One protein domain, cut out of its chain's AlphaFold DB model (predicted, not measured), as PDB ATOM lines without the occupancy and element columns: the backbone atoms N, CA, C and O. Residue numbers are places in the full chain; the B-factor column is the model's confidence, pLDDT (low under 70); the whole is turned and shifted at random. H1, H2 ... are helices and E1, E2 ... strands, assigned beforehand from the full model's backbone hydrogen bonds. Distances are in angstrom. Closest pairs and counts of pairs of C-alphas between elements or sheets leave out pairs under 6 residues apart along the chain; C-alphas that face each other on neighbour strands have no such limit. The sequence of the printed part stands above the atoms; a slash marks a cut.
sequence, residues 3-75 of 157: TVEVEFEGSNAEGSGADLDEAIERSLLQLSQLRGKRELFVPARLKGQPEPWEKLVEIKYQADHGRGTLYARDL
ATOM      1  N   THR A   3     134.351  91.968 132.026       92.94
ATOM      2  CA  THR A   3     133.474  92.979 131.445       92.94
ATOM      3  C   THR A   3     132.087  92.386 131.260       92.94
ATOM      4  O   THR A   3     131.933  91.232 130.852       92.94
ATOM      5  N   VAL A   4     131.074  93.179 131.589       96.19
ATOM      6  CA  VAL A   4     129.668  92.842 131.392       96.19
ATOM      7  C   VAL A   4     129.011  93.980 130.632       96.19
ATOM      8  O   VAL A   4     129.180  95.145 130.974       96.19
ATOM      9  N   GLU A   5     128.246  93.639 129.605       96.69
ATOM     10  CA  GLU A   5     127.305  94.542 128.957       96.69
ATOM     11  C   GLU A   5     125.893  94.182 129.419       96.69
ATOM     12  O   GLU A   5     125.526  93.006 129.453       96.69
ATOM     13  N   VAL A   6     125.097  95.181 129.786       96.50
ATOM     14  CA  VAL A   6     123.683  95.029 130.140       96.50
ATOM     15  C   VAL A   6     122.804  95.787 129.154       96.50
ATOM     16  O   VAL A   6     123.148  96.891 128.741       96.50
ATOM     17  N   GLU A   7     121.652  95.213 128.815       95.69
ATOM     18  CA  GLU A   7     120.646  95.799 127.925       95.69
ATOM     19  C   GLU A   7     119.278  95.829 128.619       95.69
ATOM     20  O   GLU A   7     118.777  94.805 129.103       95.69
ATOM     21  N   PHE A   8     118.638  97.001 128.604       94.81
ATOM     22  CA  PHE A   8     117.264  97.178 129.072       94.81
ATOM     23  C   PHE A   8     116.511  98.253 128.270       94.81
ATOM     24  O   PHE A   8     116.952  99.400 128.160       94.81
ATOM     25  N   GLU A   9     115.351  97.875 127.721       91.50
ATOM     26  CA  GLU A   9     114.493  98.685 126.831       91.50
ATOM     27  C   GLU A   9     115.270  99.459 125.745       91.50
ATOM     28  O   GLU A   9     115.029 100.644 125.510       91.50
ATOM     29  N   GLY A  10     116.234  98.802 125.094       89.25
ATOM     30  CA  GLY A  10     117.021  99.391 124.003       89.25
ATOM     31  C   GLY A  10     118.133 100.352 124.441       89.25
ATOM     32  O   GLY A  10     118.720 101.014 123.591       89.25
ATOM     33  N   SER A  11     118.420 100.452 125.742       93.44
ATOM     34  CA  SER A  11     119.623 101.112 126.265       93.44
ATOM     35  C   SER A  11     120.639 100.071 126.707       93.44
ATOM     36  O   SER A  11     120.265  99.121 127.397       93.44
ATOM     37  N   ASN A  12     121.909 100.299 126.370       94.88
ATOM     38  CA  ASN A  12     123.014  99.417 126.730       94.88
ATOM     39  C   ASN A  12     124.028 100.154 127.602       94.88
ATOM     40  O   ASN A  12     124.252 101.356 127.428       94.88
ATOM     41  N   ALA A  13     124.659  99.427 128.515       96.25
ATOM     42  CA  ALA A  13     125.766  99.926 129.316       96.25
ATOM     43  C   ALA A  13     126.793  98.826 129.552       96.25
ATOM     44  O   ALA A  13     126.429  97.674 129.771       96.25
ATOM     45  N   GLU A  14     128.067  99.198 129.552       96.12
ATOM     46  CA  GLU A  14     129.178  98.292 129.828       96.12
ATOM     47  C   GLU A  14     129.816  98.656 131.167       96.12
ATOM     48  O   GLU A  14     130.075  99.828 131.425       96.12
ATOM     49  N   GLY A  15     130.099  97.665 132.005       94.12
ATOM     50  CA  GLY A  15     130.839  97.823 133.249       94.12
ATOM     51  C   GLY A  15     131.932  96.770 133.384       94.12
ATOM     52  O   GLY A  15     131.785  95.627 132.954       94.12
ATOM     53  N   SER A  16     133.047  97.155 134.007       94.62
ATOM     54  CA  SER A  16     134.182  96.261 134.258       94.62
ATOM     55  C   SER A  16     134.566  96.231 135.732       94.62
ATOM     56  O   SER A  16     134.567  97.265 136.406       94.62
ATOM     57  N   GLY A  17     134.906  95.041 136.229       93.00
ATOM     58  CA  GLY A  17     135.193  94.779 137.641       93.00
ATOM     59  C   GLY A  17     136.285  93.729 137.851       93.00
ATOM     60  O   GLY A  17     136.768  93.088 136.905       93.00
ATOM     61  N   ALA A  18     136.712  93.569 139.105       92.38
ATOM     62  CA  ALA A  18     137.637  92.512 139.501       92.38
ATOM     63  C   ALA A  18     137.005  91.125 139.310       92.38
ATOM     64  O   ALA A  18     137.677  90.211 138.817       92.38
ATOM     65  N   ASP A  19     135.713  91.016 139.615       91.06
ATOM     66  CA  ASP A  19     134.860  89.847 139.422       91.06
ATOM     67  C   ASP A  19     133.561  90.202 138.671       91.06
ATOM     68  O   ASP A  19     133.344  91.345 138.255       91.06
ATOM     69  N   LEU A  20     132.727  89.182 138.442       88.75
ATOM     70  CA  LEU A  20     131.466  89.308 137.714       88.75
ATOM     71  C   LEU A  20     130.453  90.191 138.455       88.75
ATOM     72  O   LEU A  20     129.748  90.966 137.813       88.75
ATOM     73  N   ASP A  21     130.387  90.089 139.783       89.69
ATOM     74  CA  ASP A  21     129.416  90.827 140.595       89.69
ATOM     75  C   ASP A  21     129.718  92.327 140.547       89.69
ATOM     76  O   ASP A  21     128.828  93.133 140.274       89.69
ATOM     77  N   GLU A  22     130.988  92.708 140.708       91.94
ATOM     78  CA  GLU A  22     131.419  94.100 140.592       91.94
ATOM     79  C   GLU A  22     131.206  94.643 139.167       91.94
ATOM     80  O   GLU A  22     130.782  95.791 138.990       91.94
ATOM     81  N   ALA A  23     131.462  93.828 138.137       93.25
ATOM     82  CA  ALA A  23     131.199  94.211 136.751       93.25
ATOM     83  C   ALA A  23     129.697  94.452 136.506       93.25
ATOM     84  O   ALA A  23     129.339  95.468 135.906       93.25
ATOM     85  N   ILE A  24     128.816  93.586 137.023       93.19
ATOM     86  CA  ILE A  24     127.353  93.754 136.955       93.19
ATOM     87  C   ILE A  24     126.913  95.023 137.689       93.19
ATOM     88  O   ILE A  24     126.173  95.823 137.117       93.19
ATOM     89  N   GLU A  25     127.367  95.241 138.926       92.25
ATOM     90  CA  GLU A  25     126.998  96.421 139.721       92.25
ATOM     91  C   GLU A  25     127.362  97.723 138.993       92.25
ATOM     92  O   GLU A  25     126.537  98.635 138.890       92.25
ATOM     93  N   ARG A  26     128.563  97.793 138.408       93.31
ATOM     94  CA  ARG A  26     129.001  98.953 137.617       93.31
ATOM     95  C   ARG A  26     128.206  99.115 136.323       93.31
ATOM     96  O   ARG A  26     127.834 100.239 135.989       93.31
ATOM     97  N   SER A  27     127.907  98.015 135.631       95.12
ATOM     98  CA  SER A  27     127.106  98.027 134.399       95.12
ATOM     99  C   SER A  27     125.699  98.569 134.658       95.12
ATOM    100  O   SER A  27     125.210  99.420 133.919       95.12
ATOM    101  N   LEU A  28     125.061  98.128 135.747       94.62
ATOM    102  CA  LEU A  28     123.731  98.588 136.152       94.62
ATOM    103  C   LEU A  28     123.726 100.051 136.587       94.62
ATOM    104  O   LEU A  28     122.836 100.802 136.186       94.62
ATOM    105  N   LEU A  29     124.737 100.479 137.344       91.50
ATOM    106  CA  LEU A  29     124.881 101.881 137.725       91.50
ATOM    107  C   LEU A  29     125.017 102.778 136.485       91.50
ATOM    108  O   LEU A  29     124.344 103.807 136.388       91.50
ATOM    109  N   GLN A  30     125.847 102.375 135.522       93.06
ATOM    110  CA  GLN A  30     126.021 103.104 134.269       93.06
ATOM    111  C   GLN A  30     124.743 103.099 133.423       93.06
ATOM    112  O   GLN A  30     124.379 104.137 132.870       93.06
ATOM    113  N   LEU A  31     124.017 101.979 133.371       94.19
ATOM    114  CA  LEU A  31     122.724 101.881 132.695       94.19
ATOM    115  C   LEU A  31     121.710 102.880 133.267       94.19
ATOM    116  O   LEU A  31     121.084 103.619 132.508       94.19
ATOM    117  N   SER A  32     121.579 102.943 134.594       91.75
ATOM    118  CA  SER A  32     120.692 103.898 135.271       91.75
ATOM    119  C   SER A  32     121.069 105.353 134.982       91.75
ATOM    120  O   SER A  32     120.194 106.184 134.736       91.75
ATOM    121  N   GLN A  33     122.367 105.668 134.961       88.62
ATOM    122  CA  GLN A  33     122.851 107.011 134.626       88.62
ATOM    123  C   GLN A  33     122.554 107.385 133.170       88.62
ATOM    124  O   GLN A  33     122.042 108.475 132.917       88.62
ATOM    125  N   LEU A  34     122.837 106.485 132.223       90.31
ATOM    126  CA  LEU A  34     122.622 106.716 130.791       90.31
ATOM    127  C   LEU A  34     121.147 106.908 130.451       90.31
ATOM    128  O   LEU A  34     120.803 107.759 129.634       90.31
ATOM    129  N   ARG A  35     120.271 106.127 131.086       91.50
ATOM    130  CA  ARG A  35     118.831 106.221 130.850       91.50
ATOM    131  C   ARG A  35     118.243 107.516 131.395       91.50
ATOM    132  O   ARG A  35     117.266 108.008 130.837       91.50
ATOM    133  N   GLY A  36     118.806 108.075 132.470       81.75
ATOM    134  CA  GLY A  36     118.377 109.363 133.028       81.75
ATOM    135  C   GLY A  36     116.911 109.395 133.486       81.75
ATOM    136  O   GLY A  36     116.371 110.467 133.752       81.75
ATOM    137  N   LYS A  37     116.252 108.232 133.600       83.56
ATOM    138  CA  LYS A  37     114.825 108.100 133.932       83.56
ATOM    139  C   LYS A  37     114.540 108.150 135.431       83.56
ATOM    140  O   LYS A  37     113.460 107.756 135.853       83.56
ATOM    141  N   ARG A  38     115.482 108.661 136.233       83.44
ATOM    142  CA  ARG A  38     115.351 108.715 137.695       83.44
ATOM    143  C   ARG A  38     115.127 107.327 138.320       83.44
ATOM    144  O   ARG A  38     114.308 107.171 139.214       83.44
ATOM    145  N   GLU A  39     115.896 106.348 137.868       88.00
ATOM    146  CA  GLU A  39     115.914 104.978 138.395       88.00
ATOM    147  C   GLU A  39     117.315 104.651 138.933       88.00
ATOM    148  O   GLU A  39     118.303 105.289 138.548       88.00
ATOM    149  N   LEU A  40     117.413 103.661 139.819       90.25
ATOM    150  CA  LEU A  40     118.698 103.112 140.245       90.25
ATOM    151  C   LEU A  40     118.610 101.593 140.352       90.25
ATOM    152  O   LEU A  40     118.077 101.059 141.327       90.25
ATOM    153  N   PHE A  41     119.179 100.909 139.364       91.75
ATOM    154  CA  PHE A  41     119.194  99.458 139.305       91.75
ATOM    155  C   PHE A  41     120.307  98.881 140.172       91.75
ATOM    156  O   PHE A  41     121.475  99.239 140.037       91.75
ATOM    157  N   VAL A  42     119.939  97.933 141.028       89.69
ATOM    158  CA  VAL A  42     120.878  97.103 141.790       89.69
ATOM    159  C   VAL A  42     120.566  95.626 141.568       89.69
ATOM    160  O   VAL A  42     119.393  95.279 141.400       89.69
ATOM    161  N   PRO A  43     121.572  94.737 141.572       90.25
ATOM    162  CA  PRO A  43     121.335  93.318 141.340       90.25
ATOM    163  C   PRO A  43     120.440  92.721 142.436       90.25
ATOM    164  O   PRO A  43     120.661  92.914 143.634       90.25
ATOM    165  N   ALA A  44     119.423  91.962 142.030       87.62
ATOM    166  CA  ALA A  44     118.564  91.225 142.944       87.62
ATOM    167  C   ALA A  44     119.263  89.923 143.362       87.62
ATOM    168  O   ALA A  44     119.417  88.994 142.570       87.62
ATOM    169  N   ARG A  45     119.684  89.836 144.627       80.62
ATOM    170  CA  ARG A  45     120.276  88.611 145.191       80.62
ATOM    171  C   ARG A  45     119.173  87.628 145.581       80.62
ATOM    172  O   ARG A  45     118.735  87.600 146.730       80.62
ATOM    173  N   LEU A  46     118.702  86.856 144.607       75.12
ATOM    174  CA  LEU A  46     117.627  85.880 144.788       75.12
ATOM    175  C   LEU A  46     118.163  84.537 145.296       75.12
ATOM    176  O   LEU A  46     119.216  84.063 144.872       75.12
ATOM    177  N   LYS A  47     117.402  83.887 146.182       69.06
ATOM    178  CA  LYS A  47     117.585  82.469 146.524       69.06
ATOM    179  C   LYS A  47     116.537  81.648 145.774       69.06
ATOM    180  O   LYS A  47     115.537  81.254 146.361       69.06
ATOM    181  N   GLY A  48     116.767  81.408 144.485       75.75
ATOM    182  CA  GLY A  48     115.821  80.706 143.613       75.75
ATOM    183  C   GLY A  48     115.173  81.631 142.586       75.75
ATOM    184  O   GLY A  48     115.777  82.626 142.187       75.75
ATOM    185  N   GLN A  49     113.976  81.270 142.124       78.06
ATOM    186  CA  GLN A  49     113.222  82.097 141.180       78.06
ATOM    187  C   GLN A  49     112.581  83.298 141.891       78.06
ATOM    188  O   GLN A  49     112.254  83.180 143.073       78.06
ATOM    189  N   PRO A  50     112.399  84.431 141.187       82.69
ATOM    190  CA  PRO A  50     111.618  85.550 141.693       82.69
ATOM    191  C   PRO A  50     110.227  85.104 142.127       82.69
ATOM    192  O   PRO A  50     109.539  84.398 141.383       82.69
ATOM    193  N   GLU A  51     109.788  85.562 143.292       84.19
ATOM    194  CA  GLU A  51     108.398  85.366 143.691       84.19
ATOM    195  C   GLU A  51     107.482  86.365 142.958       84.19
ATOM    196  O   GLU A  51     107.903  87.488 142.674       84.19
ATOM    197  N   PRO A  52     106.202  86.034 142.688       78.94
ATOM    198  CA  PRO A  52     105.308  86.888 141.891       78.94
ATOM    199  C   PRO A  52     105.075  88.299 142.452       78.94
ATOM    200  O   PRO A  52     104.636  89.192 141.730       78.94
ATOM    201  N   TRP A  53     105.310  88.499 143.751       77.12
ATOM    202  CA  TRP A  53     105.170  89.796 144.418       77.12
ATOM    203  C   TRP A  53     106.465  90.618 144.433       77.12
ATOM    204  O   TRP A  53     106.439  91.779 144.847       77.12
ATOM    205  N   GLU A  54     107.602  90.046 144.029       78.69
ATOM    206  CA  GLU A  54     108.844  90.795 143.906       78.69
ATOM    207  C   GLU A  54     108.797  91.645 142.637       78.69
ATOM    208  O   GLU A  54     108.822  91.143 141.516       78.69
ATOM    209  N   LYS A  55     108.748  92.965 142.815       82.75
ATOM    210  CA  LYS A  55     108.928  93.905 141.710       82.75
ATOM    211  C   LYS A  55     110.388  93.897 141.271       82.75
ATOM    212  O   LYS A  55     111.214  94.614 141.833       82.75
ATOM    213  N   LEU A  56     110.697  93.044 140.302       89.25
ATOM    214  CA  LEU A  56     112.015  92.943 139.690       89.25
ATOM    215  C   LEU A  56     111.958  93.375 138.231       89.25
ATOM    216  O   LEU A  56     110.947  93.223 137.549       89.25
ATOM    217  N   VAL A  57     113.089  93.876 137.762       90.56
ATOM    218  CA  VAL A  57     113.324  94.248 136.376       90.56
ATOM    219  C   VAL A  57     114.203  93.183 135.744       90.56
ATOM    220  O   VAL A  57     115.286  92.883 136.248       90.56
ATOM    221  N   GLU A  58     113.728  92.605 134.647       92.44
ATOM    222  CA  GLU A  58     114.516  91.676 133.842       92.44
ATOM    223  C   GLU A  58     115.463  92.461 132.939       92.44
ATOM    224  O   GLU A  58     115.031  93.246 132.092       92.44
ATOM    225  N   ILE A  59     116.761  92.243 133.115       93.69
ATOM    226  CA  ILE A  59     117.814  92.907 132.354       93.69
ATOM    227  C   ILE A  59     118.618  91.830 131.639       93.69
ATOM    228  O   ILE A  59     119.044  90.841 132.236       93.69
ATOM    229  N   LYS A  60     118.820  91.996 130.334       95.25
ATOM    230  CA  LYS A  60     119.685  91.085 129.584       95.25
ATOM    231  C   LYS A  60     121.129  91.446 129.869       95.25
ATOM    232  O   LYS A  60     121.447  92.625 129.985       95.25
ATOM    233  N   TYR A  61     121.997  90.448 129.940       94.25
ATOM    234  CA  TYR A  61     123.427  90.690 130.058       94.25
ATOM    235  C   TYR A  61     124.241  89.786 129.144       94.25
ATOM    236  O   TYR A  61     123.835  88.668 128.809       94.25
ATOM    237  N   GLN A  62     125.418  90.278 128.779       94.56
ATOM    238  CA  GLN A  62     126.450  89.569 128.046       94.56
ATOM    239  C   GLN A  62     127.781  89.742 128.779       94.56
ATOM    240  O   GLN A  62     128.197  90.853 129.082       94.56
ATOM    241  N   ALA A  63     128.441  88.627 129.066       91.38
ATOM    242  CA  ALA A  63     129.772  88.559 129.652       91.38
ATOM    243  C   ALA A  63     130.687  87.717 128.751       91.38
ATOM    244  O   ALA A  63     130.216  87.008 127.856       91.38
ATOM    245  N   ASP A  64     131.988  87.719 129.042       85.31
ATOM    246  CA  ASP A  64     133.020  87.008 128.266       85.31
ATOM    247  C   ASP A  64     132.732  85.507 128.047       85.31
ATOM    248  O   ASP A  64     133.222  84.894 127.096       85.31
ATOM    249  N   HIS A  65     131.940  84.890 128.928       80.06
ATOM    250  CA  HIS A  65     131.671  83.448 128.932       80.06
ATOM    251  C   HIS A  65     130.197  83.082 128.722       80.06
ATOM    252  O   HIS A  65     129.839  81.909 128.828       80.06
ATOM    253  N   GLY A  66     129.330  84.049 128.417       84.94
ATOM    254  CA  GLY A  66     127.926  83.749 128.162       84.94
ATOM    255  C   GLY A  66     127.002  84.954 128.215       84.94
ATOM    256  O   GLY A  66     127.378  86.051 128.607       84.94
ATOM    257  N   ARG A  67     125.754  84.711 127.827       91.69
ATOM    258  CA  ARG A  67     124.655  85.674 127.892       91.69
ATOM    259  C   ARG A  67     123.528  85.108 128.740       91.69
ATOM    260  O   ARG A  67     123.337  83.890 128.760       91.69
ATOM    261  N   GLY A  68     122.758  85.973 129.379       89.75
ATOM    262  CA  GLY A  68     121.635  85.552 130.203       89.75
ATOM    263  C   GLY A  68     120.713  86.699 130.579       89.75
ATOM    264  O   GLY A  68     120.796  87.799 130.031       89.75
ATOM    265  N   THR A  69     119.837  86.412 131.535       91.06
ATOM    266  CA  THR A  69     118.961  87.395 132.168       91.06
ATOM    267  C   THR A  69     119.392  87.545 133.616       91.06
ATOM    268  O   THR A  69     119.529  86.550 134.327       91.06
ATOM    269  N   LEU A  70     119.609  88.783 134.043       90.88
ATOM    270  CA  LEU A  70     119.755  89.148 135.442       90.88
ATOM    271  C   LEU A  70     118.469  89.827 135.908       90.88
ATOM    272  O   LEU A  70     117.779  90.490 135.134       90.88
ATOM    273  N   TYR A  71     118.172  89.683 137.191       92.50
ATOM    274  CA  TYR A  71     117.088  90.410 137.832       92.50
ATOM    275  C   TYR A  71     117.681  91.572 138.620       92.50
ATOM    276  O   TYR A  71     118.624  91.385 139.390       92.50
ATOM    277  N   ALA A  72     117.131  92.765 138.437       92.31
ATOM    278  CA  ALA A  72     117.509  93.958 139.180       92.31
ATOM    279  C   ALA A  72     116.310  94.534 139.938       92.31
ATOM    280  O   ALA A  72     115.155  94.266 139.612       92.31
ATOM    281  N   ARG A  73     116.585  95.337 140.962       90.38
ATOM    282  CA  ARG A  73     115.592  96.150 141.672       90.38
ATOM    283  C   ARG A  73     115.826  97.613 141.346       90.38
ATOM    284  O   ARG A  73     116.977  98.039 141.357       90.38
ATOM    285  N   ASP A  74     114.758  98.372 141.123       91.19
ATOM    286  CA  ASP A  74     114.835  99.834 141.094       91.19
ATOM    287  C   ASP A  74     114.704 100.387 142.518       91.19
ATOM    288  O   ASP A  74     113.614 100.443 143.096       91.19
ATOM    289  N   LEU A  75     115.828 100.794 143.110       89.12
ATOM    290  CA  LEU A  75     115.841 101.316 144.474       89.12
ATOM    291  C   LEU A  75     114.978 102.574 144.635       89.12
ATOM    292  O   LEU A  75     114.438 102.791 145.721       89.12
TER     293      LEU A  75
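This is residues 3 to 75 of the 157 residues of an uncharacterized protein of Rhizobium sp. P38BS-XIX (UniProt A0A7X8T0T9). A strongly twisted antiparallel sheet of five strands curls like part of a barrel round one helix, H1, which packs in its hollow; the other face of the sheet has no named helix. Between E3 and E4 the long link, residues 44 to 56, loops out to one side. The printed part has 73 residues, with E1, E2, H1, E3, E4 and E5 along the chain and sheet order E2, E1, E4, E5, E3; its class is mixed, helices and strands. It is compact, with a radius of gyration of the C-alphas of 11.6 A and spans of 31 by 28 by 20 A.

Find C-alpha 3 at (133.474, 92.979, 131.445); from there E1 runs 16.9 A to residue 8. E2, residues 11 to 17, covers 20.3 A. H1, residues 20 to 35, begins at C-alpha 20, (131.466, 89.308, 137.714), and runs 22.2 A. E3 is residues 41 to 43, 6.8 A long. E4, residues 57 to 63, covers 18.7 A. E5, residues 66 to 74, runs 24.4 A to C-alpha 74 at (114.835, 99.834, 141.094).

Look first at the hairpin of E1 and E2, where N 6 and O 13 are 2.8 A apart, within hydrogen-bond range. E1 is also antiparallel to E4, with N 5 and O 62 at 2.8 A. E4 and E5 form a hairpin, with N 59 and O 70 at 2.9 A. E5 is staggered: residues 66 to 72 pair with E4, and 72 to 74 with the edge strand E3, where N 73 and O 42 are 2.8 A apart. H1 is on the sheet, and every O i to N i+4 pair in it is within hydrogen-bond range. It touches E2, the other edge strand, closest at the C-alphas of Gly 15 and Ser 27, 3.9 A. It touches E3 too, closest at the C-alphas of Leu 28 and Phe 41, 5.6 A.

The two C-alphas farthest apart, those of Ala 18 and Trp 53, are 32.9 A apart. The printed part has no cut, and the link from E3 to E4 is long, with 13 residues. The mean pLDDT of the printed part is 89.5, and residue 47 is under 70.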